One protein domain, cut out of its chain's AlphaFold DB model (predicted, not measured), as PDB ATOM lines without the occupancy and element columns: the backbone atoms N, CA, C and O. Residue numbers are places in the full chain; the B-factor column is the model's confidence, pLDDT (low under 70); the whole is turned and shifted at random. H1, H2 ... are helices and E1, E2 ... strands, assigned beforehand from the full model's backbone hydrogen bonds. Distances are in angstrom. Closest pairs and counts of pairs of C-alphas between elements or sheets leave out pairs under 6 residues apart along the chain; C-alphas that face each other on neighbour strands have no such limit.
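Overview. This is residues 264 to 286 and 297 to 345 of the 456 residues of an uncharacterized protein of Pelomonas saccharophila (UniProt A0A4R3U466). What does the model look like at first sight? Two antiparallel strand hairpins, E1 with E2 and E3 with E4, lie side by side as one long, strongly twisted sheet, and a single helix, H1, is set off beyond the end where E3 begins and E4 ends. Neither face of the sheet is covered by a named helix. What is it made of, and in which order? The printed part has 72 residues with four named strands and one named helix, E1 E2 H1 E3 E4 along the chain, and its class is mixed, helices and strands; the sheet runs E2 E1 E4 E3, all antiparallel. How large and how dense is it? It is only just loose, close to extended, with a radius of gyration of the C-alphas of 16.7 A, and it spans 52 by 24 by 17 A.

Along the chain. Where are the first two strands? E1 is residues 267 to 274, 22.5 A long, with C-alpha 267 at (52.570, -31.646, -21.984). E2 is residues 277 to 283, 17.2 A long. Where is the helix? H1 is residues 298 to 311, 19.4 A long, with C-alpha 298 at (43.162, -45.006, -1.474). Where are the last two strands? E3 is residues 319 to 327, 25.4 A long, and E4 is residues 332 to 340, 26.0 A long, ending with C-alpha 340 at (47.862, -29.747, -18.011).

Arrangement. How does E1 stand to its two neighbours? E1 and E2 are a hairpin, antiparallel at 150 degrees, with N 272 and O 279 within hydrogen-bond range at 2.8 A. E1 and E4 are antiparallel at 161 degrees; C-alphas 270 and 336 face each other at 4.4 A, and N 269 and O 337 are 2.8 A apart. How are the last two strands joined? E3 and E4 are a hairpin, antiparallel at 163 degrees, with N 336 and O 323 at 2.8 A. Which strands are at the edges? E2 and E3 are the edge strands, and they are apart. How does H1 stand to the sheet? It is not on it, with 0 pairs of C-alphas within 10 A, and it is apart from E1 and E4. In H1 every O i to N i+4 pair is within hydrogen-bond range.

Size, cuts and confidence. How far does it reach? The two C-alphas farthest apart are those of Trp 298 and Ala 329, at 52.4 A. Is it printed without a gap? Residues 287 to 296 are not printed, and C-alphas 286 and 297 are 28.3 A apart across this cut, which is in the link from E2 to H1. Are any links long? Of the links that are printed whole, E1 to E2 and E3 to E4 are tight and H1 to E3 is short, with 7 residues. Where is confidence low? The mean pLDDT of the printed part is 72.6, and 32 residues are under 70, among them residues 297 to 304, 310 to 318 and 341 to 345.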
ATOM      1  N   SER A 264      54.378 -34.589 -13.694       63.78
ATOM      2  CA  SER A 264      54.598 -35.730 -14.608       63.78
ATOM      3  C   SER A 264      53.522 -36.037 -15.665       63.78
ATOM      4  O   SER A 264      53.644 -37.024 -16.383       63.78
ATOM      5  N   ARG A 265      52.463 -35.230 -15.783       68.44
ATOM      6  CA  ARG A 265      51.356 -35.426 -16.736       68.44
ATOM      7  C   ARG A 265      51.070 -34.231 -17.639       68.44
ATOM      8  O   ARG A 265      50.190 -34.331 -18.487       68.44
ATOM      9  N   SER A 266      51.751 -33.104 -17.443       77.12
ATOM     10  CA  SER A 266      51.548 -31.944 -18.312       77.12
ATOM     11  C   SER A 266      52.374 -32.100 -19.583       77.12
ATOM     12  O   SER A 266      53.495 -32.598 -19.536       77.12
ATOM     13  N   VAL A 267      51.844 -31.655 -20.714       83.81
ATOM     14  CA  VAL A 267      52.570 -31.646 -21.984       83.81
ATOM     15  C   VAL A 267      53.004 -30.218 -22.277       83.81
ATOM     16  O   VAL A 267      52.163 -29.343 -22.458       83.81
ATOM     17  N   LEU A 268      54.311 -29.970 -22.300       85.12
ATOM     18  CA  LEU A 268      54.884 -28.701 -22.732       85.12
ATOM     19  C   LEU A 268      55.225 -28.803 -24.217       85.12
ATOM     20  O   LEU A 268      56.028 -29.644 -24.612       85.12
ATOM     21  N   ARG A 269      54.643 -27.920 -25.024       88.00
ATOM     22  CA  ARG A 269      54.951 -27.747 -26.441       88.00
ATOM     23  C   ARG A 269      55.573 -26.373 -26.646       88.00
ATOM     24  O   ARG A 269      55.033 -25.366 -26.200       88.00
ATOM     25  N   VAL A 270      56.711 -26.332 -27.323       86.81
ATOM     26  CA  VAL A 270      57.397 -25.098 -27.706       86.81
ATOM     27  C   VAL A 270      57.296 -24.958 -29.215       86.81
ATOM     28  O   VAL A 270      57.748 -25.825 -29.965       86.81
ATOM     29  N   VAL A 271      56.678 -23.868 -29.652       87.56
ATOM     30  CA  VAL A 271      56.438 -23.535 -31.052       87.56
ATOM     31  C   VAL A 271      57.179 -22.249 -31.374       87.56
ATOM     32  O   VAL A 271      57.067 -21.256 -30.655       87.56
ATOM     33  N   ARG A 272      57.944 -22.256 -32.460       83.94
ATOM     34  CA  ARG A 272      58.533 -21.051 -33.037       83.94
ATOM     35  C   ARG A 272      57.656 -20.608 -34.196       83.94
ATOM     36  O   ARG A 272      57.309 -21.416 -35.050       83.94
ATOM     37  N   SER A 273      57.298 -19.331 -34.213       79.75
ATOM     38  CA  SER A 273      56.547 -18.731 -35.313       79.75
ATOM     39  C   SER A 273      57.481 -17.863 -36.148       79.75
ATOM     40  O   SER A 273      58.028 -16.873 -35.649       79.75
ATOM     41  N   GLU A 274      57.636 -18.222 -37.418       74.69
ATOM     42  CA  GLU A 274      58.355 -17.446 -38.423       74.69
ATOM     43  C   GLU A 274      57.334 -16.937 -39.453       74.69
ATOM     44  O   GLU A 274      56.903 -17.645 -40.366       74.69
ATOM     45  N   GLY A 275      56.851 -15.707 -39.242       72.19
ATOM     46  CA  GLY A 275      55.725 -15.162 -40.003       72.19
ATOM     47  C   GLY A 275      54.432 -15.944 -39.740       72.19
ATOM     48  O   GLY A 275      53.980 -16.011 -38.600       72.19
ATOM     49  N   ALA A 276      53.844 -16.521 -40.792       68.81
ATOM     50  CA  ALA A 276      52.629 -17.345 -40.718       68.81
ATOM     51  C   ALA A 276      52.906 -18.849 -40.519       68.81
ATOM     52  O   ALA A 276      51.964 -19.632 -40.412       68.81
ATOM     53  N   LYS A 277      54.178 -19.278 -40.509       76.75
ATOM     54  CA  LYS A 277      54.553 -20.683 -40.313       76.75
ATOM     55  C   LYS A 277      54.886 -20.938 -38.848       76.75
ATOM     56  O   LYS A 277      55.729 -20.255 -38.269       76.75
ATOM     57  N   GLU A 278      54.235 -21.941 -38.270       81.81
ATOM     58  CA  GLU A 278      54.511 -22.439 -36.926       81.81
ATOM     59  C   GLU A 278      55.286 -23.755 -37.002       81.81
ATOM     60  O   GLU A 278      54.805 -24.748 -37.548       81.81
ATOM     61  N   GLU A 279      56.484 -23.777 -36.427       83.94
ATOM     62  CA  GLU A 279      57.314 -24.970 -36.309       83.94
ATOM     63  C   GLU A 279      57.336 -25.435 -34.851       83.94
ATOM     64  O   GLU A 279      57.638 -24.668 -33.933       83.94
ATOM     65  N   THR A 280      57.015 -26.707 -34.610       84.25
ATOM     66  CA  THR A 280      57.144 -27.286 -33.266       84.25
ATOM     67  C   THR A 280      58.602 -27.635 -33.020       84.25
ATOM     68  O   THR A 280      59.096 -28.628 -33.540       84.25
ATOM     69  N   VAL A 281      59.277 -26.822 -32.211       81.69
ATOM     70  CA  VAL A 281      60.707 -26.982 -31.923       81.69
ATOM     71  C   VAL A 281      60.941 -28.083 -30.894       81.69
ATOM     72  O   VAL A 281      61.928 -28.809 -30.967       81.69
ATOM     73  N   TRP A 282      60.032 -28.222 -29.926       85.62
ATOM     74  CA  TRP A 282      60.139 -29.254 -28.902       85.62
ATOM     75  C   TRP A 282      58.785 -29.599 -28.281       85.62
ATOM     76  O   TRP A 282      57.907 -28.745 -28.157       85.62
ATOM     77  N   THR A 283      58.624 -30.852 -27.861       85.94
ATOM     78  CA  THR A 283      57.451 -31.326 -27.121       85.94
ATOM     79  C   THR A 283      57.862 -32.342 -26.064       85.94
ATOM     80  O   THR A 283      58.634 -33.262 -26.340       85.94
ATOM     81  N   SER A 284      57.316 -32.209 -24.855       83.69
ATOM     82  CA  SER A 284      57.530 -33.182 -23.785       83.69
ATOM     83  C   SER A 284      56.747 -34.483 -23.995       83.69
ATOM     84  O   SER A 284      57.018 -35.454 -23.300       83.69
ATOM     85  N   SER A 285      55.823 -34.543 -24.965       78.69
ATOM     86  CA  SER A 285      55.051 -35.759 -25.285       78.69
ATOM     87  C   SER A 285      55.922 -36.951 -25.680       78.69
ATOM     88  O   SER A 285      55.505 -38.091 -25.528       78.69
ATOM     89  N   ASN A 286      57.123 -36.684 -26.198       72.81
ATOM     90  CA  ASN A 286      58.061 -37.713 -26.646       72.81
ATOM     91  C   ASN A 286      58.942 -38.235 -25.506       72.81
ATOM     92  O   ASN A 286      59.685 -39.198 -25.685       72.81
ATOM     93  N   ASP A 297      47.663 -45.092  -2.683       61.94
ATOM     94  CA  ASP A 297      46.976 -44.635  -1.502       61.94
ATOM     95  C   ASP A 297      45.529 -44.396  -1.923       61.94
ATOM     96  O   ASP A 297      45.240 -43.599  -2.821       61.94
ATOM     97  N   TRP A 298      44.610 -45.094  -1.264       69.00
ATOM     98  CA  TRP A 298      43.162 -45.006  -1.474       69.00
ATOM     99  C   TRP A 298      42.646 -43.554  -1.535       69.00
ATOM    100  O   TRP A 298      41.686 -43.260  -2.242       69.00
ATOM    101  N   GLN A 299      43.327 -42.620  -0.862       67.19
ATOM    102  CA  GLN A 299      43.035 -41.185  -0.891       67.19
ATOM    103  C   GLN A 299      43.149 -40.580  -2.298       67.19
ATOM    104  O   GLN A 299      42.310 -39.768  -2.685       67.19
ATOM    105  N   GLN A 300      44.158 -40.974  -3.084       64.19
ATOM    106  CA  GLN A 300      44.297 -40.506  -4.465       64.19
ATOM    107  C   GLN A 300      43.222 -41.116  -5.367       64.19
ATOM    108  O   GLN A 300      42.663 -40.394  -6.182       64.19
ATOM    109  N   GLN A 301      42.867 -42.391  -5.174       69.19
ATOM    110  CA  GLN A 301      41.799 -43.041  -5.946       69.19
ATOM    111  C   GLN A 301      40.437 -42.382  -5.708       69.19
ATOM    112  O   GLN A 301      39.723 -42.071  -6.659       69.19
ATOM    113  N   VAL A 302      40.094 -42.114  -4.444       68.69
ATOM    114  CA  VAL A 302      38.853 -41.422  -4.074       68.69
ATOM    115  C   VAL A 302      38.849 -39.995  -4.616       68.69
ATOM    116  O   VAL A 302      37.848 -39.549  -5.174       68.69
ATOM    117  N   SER A 303      39.974 -39.286  -4.507       67.06
ATOM    118  CA  SER A 303      40.093 -37.940  -5.059       67.06
ATOM    119  C   SER A 303      39.959 -37.923  -6.580       67.06
ATOM    120  O   SER A 303      39.302 -37.029  -7.096       67.06
ATOM    121  N   ASP A 304      40.559 -38.873  -7.299       66.69
ATOM    122  CA  ASP A 304      40.442 -38.973  -8.754       66.69
ATOM    123  C   ASP A 304      39.015 -39.314  -9.180       66.69
ATOM    124  O   ASP A 304      38.524 -38.740 -10.147       66.69
ATOM    125  N   TRP A 305      38.336 -40.200  -8.444       70.31
ATOM    126  CA  TRP A 305      36.938 -40.543  -8.693       70.31
ATOM    127  C   TRP A 305      36.028 -39.322  -8.542       70.31
ATOM    128  O   TRP A 305      35.253 -39.018  -9.447       70.31
ATOM    129  N   TRP A 306      36.173 -38.559  -7.454       67.56
ATOM    130  CA  TRP A 306      35.427 -37.309  -7.268       67.56
ATOM    131  C   TRP A 306      35.780 -36.257  -8.301       67.56
ATOM    132  O   TRP A 306      34.898 -35.556  -8.788       67.56
ATOM    133  N   ALA A 307      37.057 -36.137  -8.644       65.62
ATOM    134  CA  ALA A 307      37.496 -35.166  -9.620       65.62
ATOM    135  C   ALA A 307      36.971 -35.520 -11.018       65.62
ATOM    136  O   ALA A 307      36.487 -34.634 -11.707       65.62
ATOM    137  N   GLN A 308      36.935 -36.798 -11.400       66.81
ATOM    138  CA  GLN A 308      36.232 -37.246 -12.604       66.81
ATOM    139  C   GLN A 308      34.732 -36.947 -12.523       66.81
ATOM    140  O   GLN A 308      34.179 -36.398 -13.467       66.81
ATOM    141  N   LEU A 309      34.070 -37.244 -11.403       70.12
ATOM    142  CA  LEU A 309      32.621 -37.074 -11.259       70.12
ATOM    143  C   LEU A 309      32.179 -35.596 -11.259       70.12
ATOM    144  O   LEU A 309      31.150 -35.254 -11.841       70.12
ATOM    145  N   LEU A 310      32.956 -34.715 -10.621       65.69
ATOM    146  CA  LEU A 310      32.677 -33.280 -10.506       65.69
ATOM    147  C   LEU A 310      33.183 -32.491 -11.718       65.69
ATOM    148  O   LEU A 310      32.483 -31.598 -12.190       65.69
ATOM    149  N   LEU A 311      34.374 -32.810 -12.242       60.59
ATOM    150  CA  LEU A 311      34.991 -32.056 -13.339       60.59
ATOM    151  C   LEU A 311      34.544 -32.537 -14.722       60.59
ATOM    152  O   LEU A 311      34.436 -31.683 -15.597       60.59
ATOM    153  N   ASN A 312      34.152 -33.807 -14.928       58.00
ATOM    154  CA  ASN A 312      33.507 -34.202 -16.199       58.00
ATOM    155  C   ASN A 312      32.228 -33.399 -16.473       58.00
ATOM    156  O   ASN A 312      31.809 -33.291 -17.620       58.00
ATOM    157  N   ARG A 313      31.605 -32.824 -15.436       55.81
ATOM    158  CA  ARG A 313      30.420 -31.970 -15.571       55.81
ATOM    159  C   ARG A 313      30.731 -30.517 -15.943       55.81
ATOM    160  O   ARG A 313      29.814 -29.823 -16.363       55.81
ATOM    161  N   TYR A 314      31.976 -30.055 -15.777       51.25
ATOM    162  CA  TYR A 314      32.321 -28.629 -15.880       51.25
ATOM    163  C   TYR A 314      33.562 -28.297 -16.725       51.25
ATOM    164  O   TYR A 314      33.670 -27.160 -17.173       51.25
ATOM    165  N   ARG A 315      34.493 -29.229 -16.967       53.50
ATOM    166  CA  ARG A 315      35.678 -29.018 -17.823       53.50
ATOM    167  C   ARG A 315      36.266 -30.355 -18.284       53.50
ATOM    168  O   ARG A 315      37.020 -30.997 -17.558       53.50
ATOM    169  N   SER A 316      35.935 -30.748 -19.510       53.25
ATOM    170  CA  SER A 316      36.591 -31.838 -20.247       53.25
ATOM    171  C   SER A 316      37.906 -31.404 -20.900       53.25
ATOM    172  O   SER A 316      38.729 -32.251 -21.246       53.25
ATOM    173  N   ASP A 317      38.118 -30.096 -21.053       59.50
ATOM    174  CA  ASP A 317      39.227 -29.583 -21.847       59.50
ATOM    175  C   ASP A 317      40.496 -29.429 -20.995       59.50
ATOM    176  O   ASP A 317      40.433 -28.910 -19.872       59.50
ATOM    177  N   PRO A 318      41.661 -29.873 -21.501       66.56
ATOM    178  CA  PRO A 318      42.933 -29.677 -20.822       66.56
ATOM    179  C   PRO A 318      43.165 -28.186 -20.569       66.56
ATOM    180  O   PRO A 318      42.963 -27.350 -21.451       66.56
ATOM    181  N   ALA A 319      43.611 -27.845 -19.360       70.50
ATOM    182  CA  ALA A 319      43.965 -26.471 -19.044       70.50
ATOM    183  C   ALA A 319      45.251 -26.121 -19.800       70.50
ATOM    184  O   ALA A 319      46.330 -26.621 -19.475       70.50
ATOM    185  N   THR A 320      45.125 -25.289 -20.831       76.62
ATOM    186  CA  THR A 320      46.250 -24.807 -21.624       76.62
ATOM    187  C   THR A 320      46.716 -23.460 -21.085       76.62
ATOM    188  O   THR A 320      45.980 -22.477 -21.050       76.62
ATOM    189  N   TYR A 321      47.970 -23.412 -20.653       80.06
ATOM    190  CA  TYR A 321      48.648 -22.175 -20.289       80.06
ATOM    191  C   TYR A 321      49.606 -21.822 -21.413       80.06
ATOM    192  O   TYR A 321      50.498 -22.607 -21.727       80.06
ATOM    193  N   GLN A 322      49.431 -20.656 -22.026       82.12
ATOM    194  CA  GLN A 322      50.302 -20.194 -23.098       82.12
ATOM    195  C   GLN A 322      51.114 -18.990 -22.632       82.12
ATOM    196  O   GLN A 322      50.577 -18.036 -22.075       82.12
ATOM    197  N   ALA A 323      52.415 -19.035 -22.887       83.31
ATOM    198  CA  ALA A 323      53.321 -17.915 -22.715       83.31
ATOM    199  C   ALA A 323      53.987 -17.616 -24.057       83.31
ATOM    200  O   ALA A 323      54.519 -18.515 -24.708       83.31
ATOM    201  N   VAL A 324      53.959 -16.352 -24.473       82.88
ATOM    202  CA  VAL A 324      54.609 -15.894 -25.703       82.88
ATOM    203  C   VAL A 324      55.844 -15.090 -25.330       82.88
ATOM    204  O   VAL A 324      55.778 -14.138 -24.558       82.88
ATOM    205  N   PHE A 325      56.976 -15.485 -25.894       80.31
ATOM    206  CA  PHE A 325      58.263 -14.838 -25.740       80.31
ATOM    207  C   PHE A 325      58.643 -14.173 -27.058       80.31
ATOM    208  O   PHE A 325      58.702 -14.813 -28.109       80.31
ATOM    209  N   GLN A 326      58.930 -12.876 -26.998       77.56
ATOM    210  CA  GLN A 326      59.538 -12.164 -28.111       77.56
ATOM    211  C   GLN A 326      61.056 -12.271 -27.966       77.56
ATOM    212  O   GLN A 326      61.641 -11.664 -27.068       77.56
ATOM    213  N   LEU A 327      61.695 -13.055 -28.831       73.38
ATOM    214  CA  LEU A 327      63.146 -13.120 -28.901       73.38
ATOM    215  C   LEU A 327      63.642 -12.147 -29.985       73.38
ATOM    216  O   LEU A 327      62.986 -11.980 -31.016       73.38
ATOM    217  N   PRO A 328      64.791 -11.477 -29.772       68.44
ATOM    218  CA  PRO A 328      65.406 -10.648 -30.804       68.44
ATOM    219  C   PRO A 328      65.685 -11.443 -32.092       68.44
ATOM    220  O   PRO A 328      65.831 -12.670 -32.055       68.44
ATOM    221  N   ALA A 329      65.757 -10.742 -33.224       59.53
ATOM    222  CA  ALA A 329      66.042 -11.337 -34.530       59.53
ATOM    223  C   ALA A 329      67.352 -12.164 -34.517       59.53
ATOM    224  O   ALA A 329      68.260 -11.832 -33.749       59.53
ATOM    225  N   PRO A 330      67.459 -13.246 -35.318       62.91
ATOM    226  CA  PRO A 330      66.487 -13.755 -36.301       62.91
ATOM    227  C   PRO A 330      65.447 -14.736 -35.719       62.91
ATOM    228  O   PRO A 330      64.634 -15.290 -36.454       62.91
ATOM    229  N   ILE A 331      65.464 -14.989 -34.407       68.06
ATOM    230  CA  ILE A 331      64.667 -16.069 -33.798       68.06
ATOM    231  C   ILE A 331      63.164 -15.754 -33.829       68.06
ATOM    232  O   ILE A 331      62.353 -16.625 -34.143       68.06
ATOM    233  N   GLY A 332      62.801 -14.496 -33.567       73.19
ATOM    234  CA  GLY A 332      61.423 -14.023 -33.661       73.19
ATOM    235  C   GLY A 332      60.556 -14.440 -32.470       73.19
ATOM    236  O   GLY A 332      60.992 -14.422 -31.319       73.19
ATOM    237  N   LYS A 333      59.287 -14.754 -32.733       81.25
ATOM    238  CA  LYS A 333      58.303 -15.102 -31.699       81.25
ATOM    239  C   LYS A 333      58.379 -16.594 -31.370       81.25
ATOM    240  O   LYS A 333      58.313 -17.433 -32.266       81.25
ATOM    241  N   VAL A 334      58.481 -16.918 -30.084       83.94
ATOM    242  CA  VAL A 334      58.422 -18.292 -29.565       83.94
ATOM    243  C   VAL A 334      57.278 -18.387 -28.568       83.94
ATOM    244  O   VAL A 334      57.226 -17.629 -27.605       83.94
ATOM    245  N   ALA A 335      56.359 -19.320 -28.780       84.38
ATOM    246  CA  ALA A 335      55.264 -19.611 -27.873       84.38
ATOM    247  C   ALA A 335      55.511 -20.947 -27.168       84.38
ATOM    248  O   ALA A 335      55.784 -21.962 -27.804       84.38
ATOM    249  N   ALA A 336      55.396 -20.957 -25.847       85.44
ATOM    250  CA  ALA A 336      55.379 -22.170 -25.049       85.44
ATOM    251  C   ALA A 336      53.951 -22.397 -24.547       85.44
ATOM    252  O   ALA A 336      53.384 -21.524 -23.890       85.44
ATOM    253  N   SER A 337      53.366 -23.550 -24.856       85.38
ATOM    254  CA  SER A 337      52.062 -23.969 -24.350       85.38
ATOM    255  C   SER A 337      52.214 -25.185 -23.444       85.38
ATOM    256  O   SER A 337      52.767 -26.211 -23.830       85.38
ATOM    257  N   LEU A 338      51.741 -25.061 -22.209       83.44
ATOM    258  CA  LEU A 338      51.677 -26.139 -21.236       83.44
ATOM    259  C   LEU A 338      50.228 -26.611 -21.140       83.44
ATOM    260  O   LEU A 338      49.378 -25.905 -20.602       83.44
ATOM    261  N   ALA A 339      49.948 -27.798 -21.663       81.94
ATOM    262  CA  ALA A 339      48.665 -28.464 -21.512       81.94
ATOM    263  C   ALA A 339      48.712 -29.349 -20.263       81.94
ATOM    264  O   ALA A 339      49.351 -30.402 -20.259       81.94
ATOM    265  N   ALA A 340      48.063 -28.915 -19.187       72.81
ATOM    266  CA  ALA A 340      47.862 -29.747 -18.011       72.81
ATOM    267  C   ALA A 340      46.626 -30.641 -18.218       72.81
ATOM    268  O   ALA A 340      45.639 -30.192 -18.814       72.81
ATOM    269  N   PRO A 341      46.635 -31.891 -17.722       67.25
ATOM    270  CA  PRO A 341      45.439 -32.716 -17.754       67.25
ATOM    271  C   PRO A 341      44.315 -32.010 -16.975       67.25
ATOM    272  O   PRO A 341      44.597 -31.360 -15.963       67.25
ATOM    273  N   PRO A 342      43.046 -32.164 -17.392       57.50
ATOM    274  CA  PRO A 342      41.904 -31.460 -16.792       57.50
ATOM    275  C   PRO A 342      41.707 -31.770 -15.297       57.50
ATOM    276  O   PRO A 342      40.986 -31.063 -14.597       57.50
ATOM    277  N   VAL A 343      42.369 -32.813 -14.788       57.16
ATOM    278  CA  VAL A 343      42.154 -33.379 -13.459       57.16
ATOM    279  C   VAL A 343      43.494 -33.582 -12.739       57.16
ATOM    280  O   VAL A 343      43.981 -34.700 -12.577       57.16
ATOM    281  N   ALA A 344      44.132 -32.490 -12.319       54.50
ATOM    282  CA  ALA A 344      45.240 -32.533 -11.365       54.50
ATOM    283  C   ALA A 344      44.888 -31.673 -10.147       54.50
ATOM    284  O   ALA A 344      45.152 -30.473 -10.113       54.50
ATOM    285  N   LEU A 345      44.247 -32.288  -9.150       58.25
ATOM    286  CA  LEU A 345      43.980 -31.625  -7.877       58.25
ATOM    287  C   LEU A 345      45.292 -31.486  -7.078       58.25
ATOM    288  O   LEU A 345      46.033 -32.467  -6.964       58.25
TER     289      LEU A 345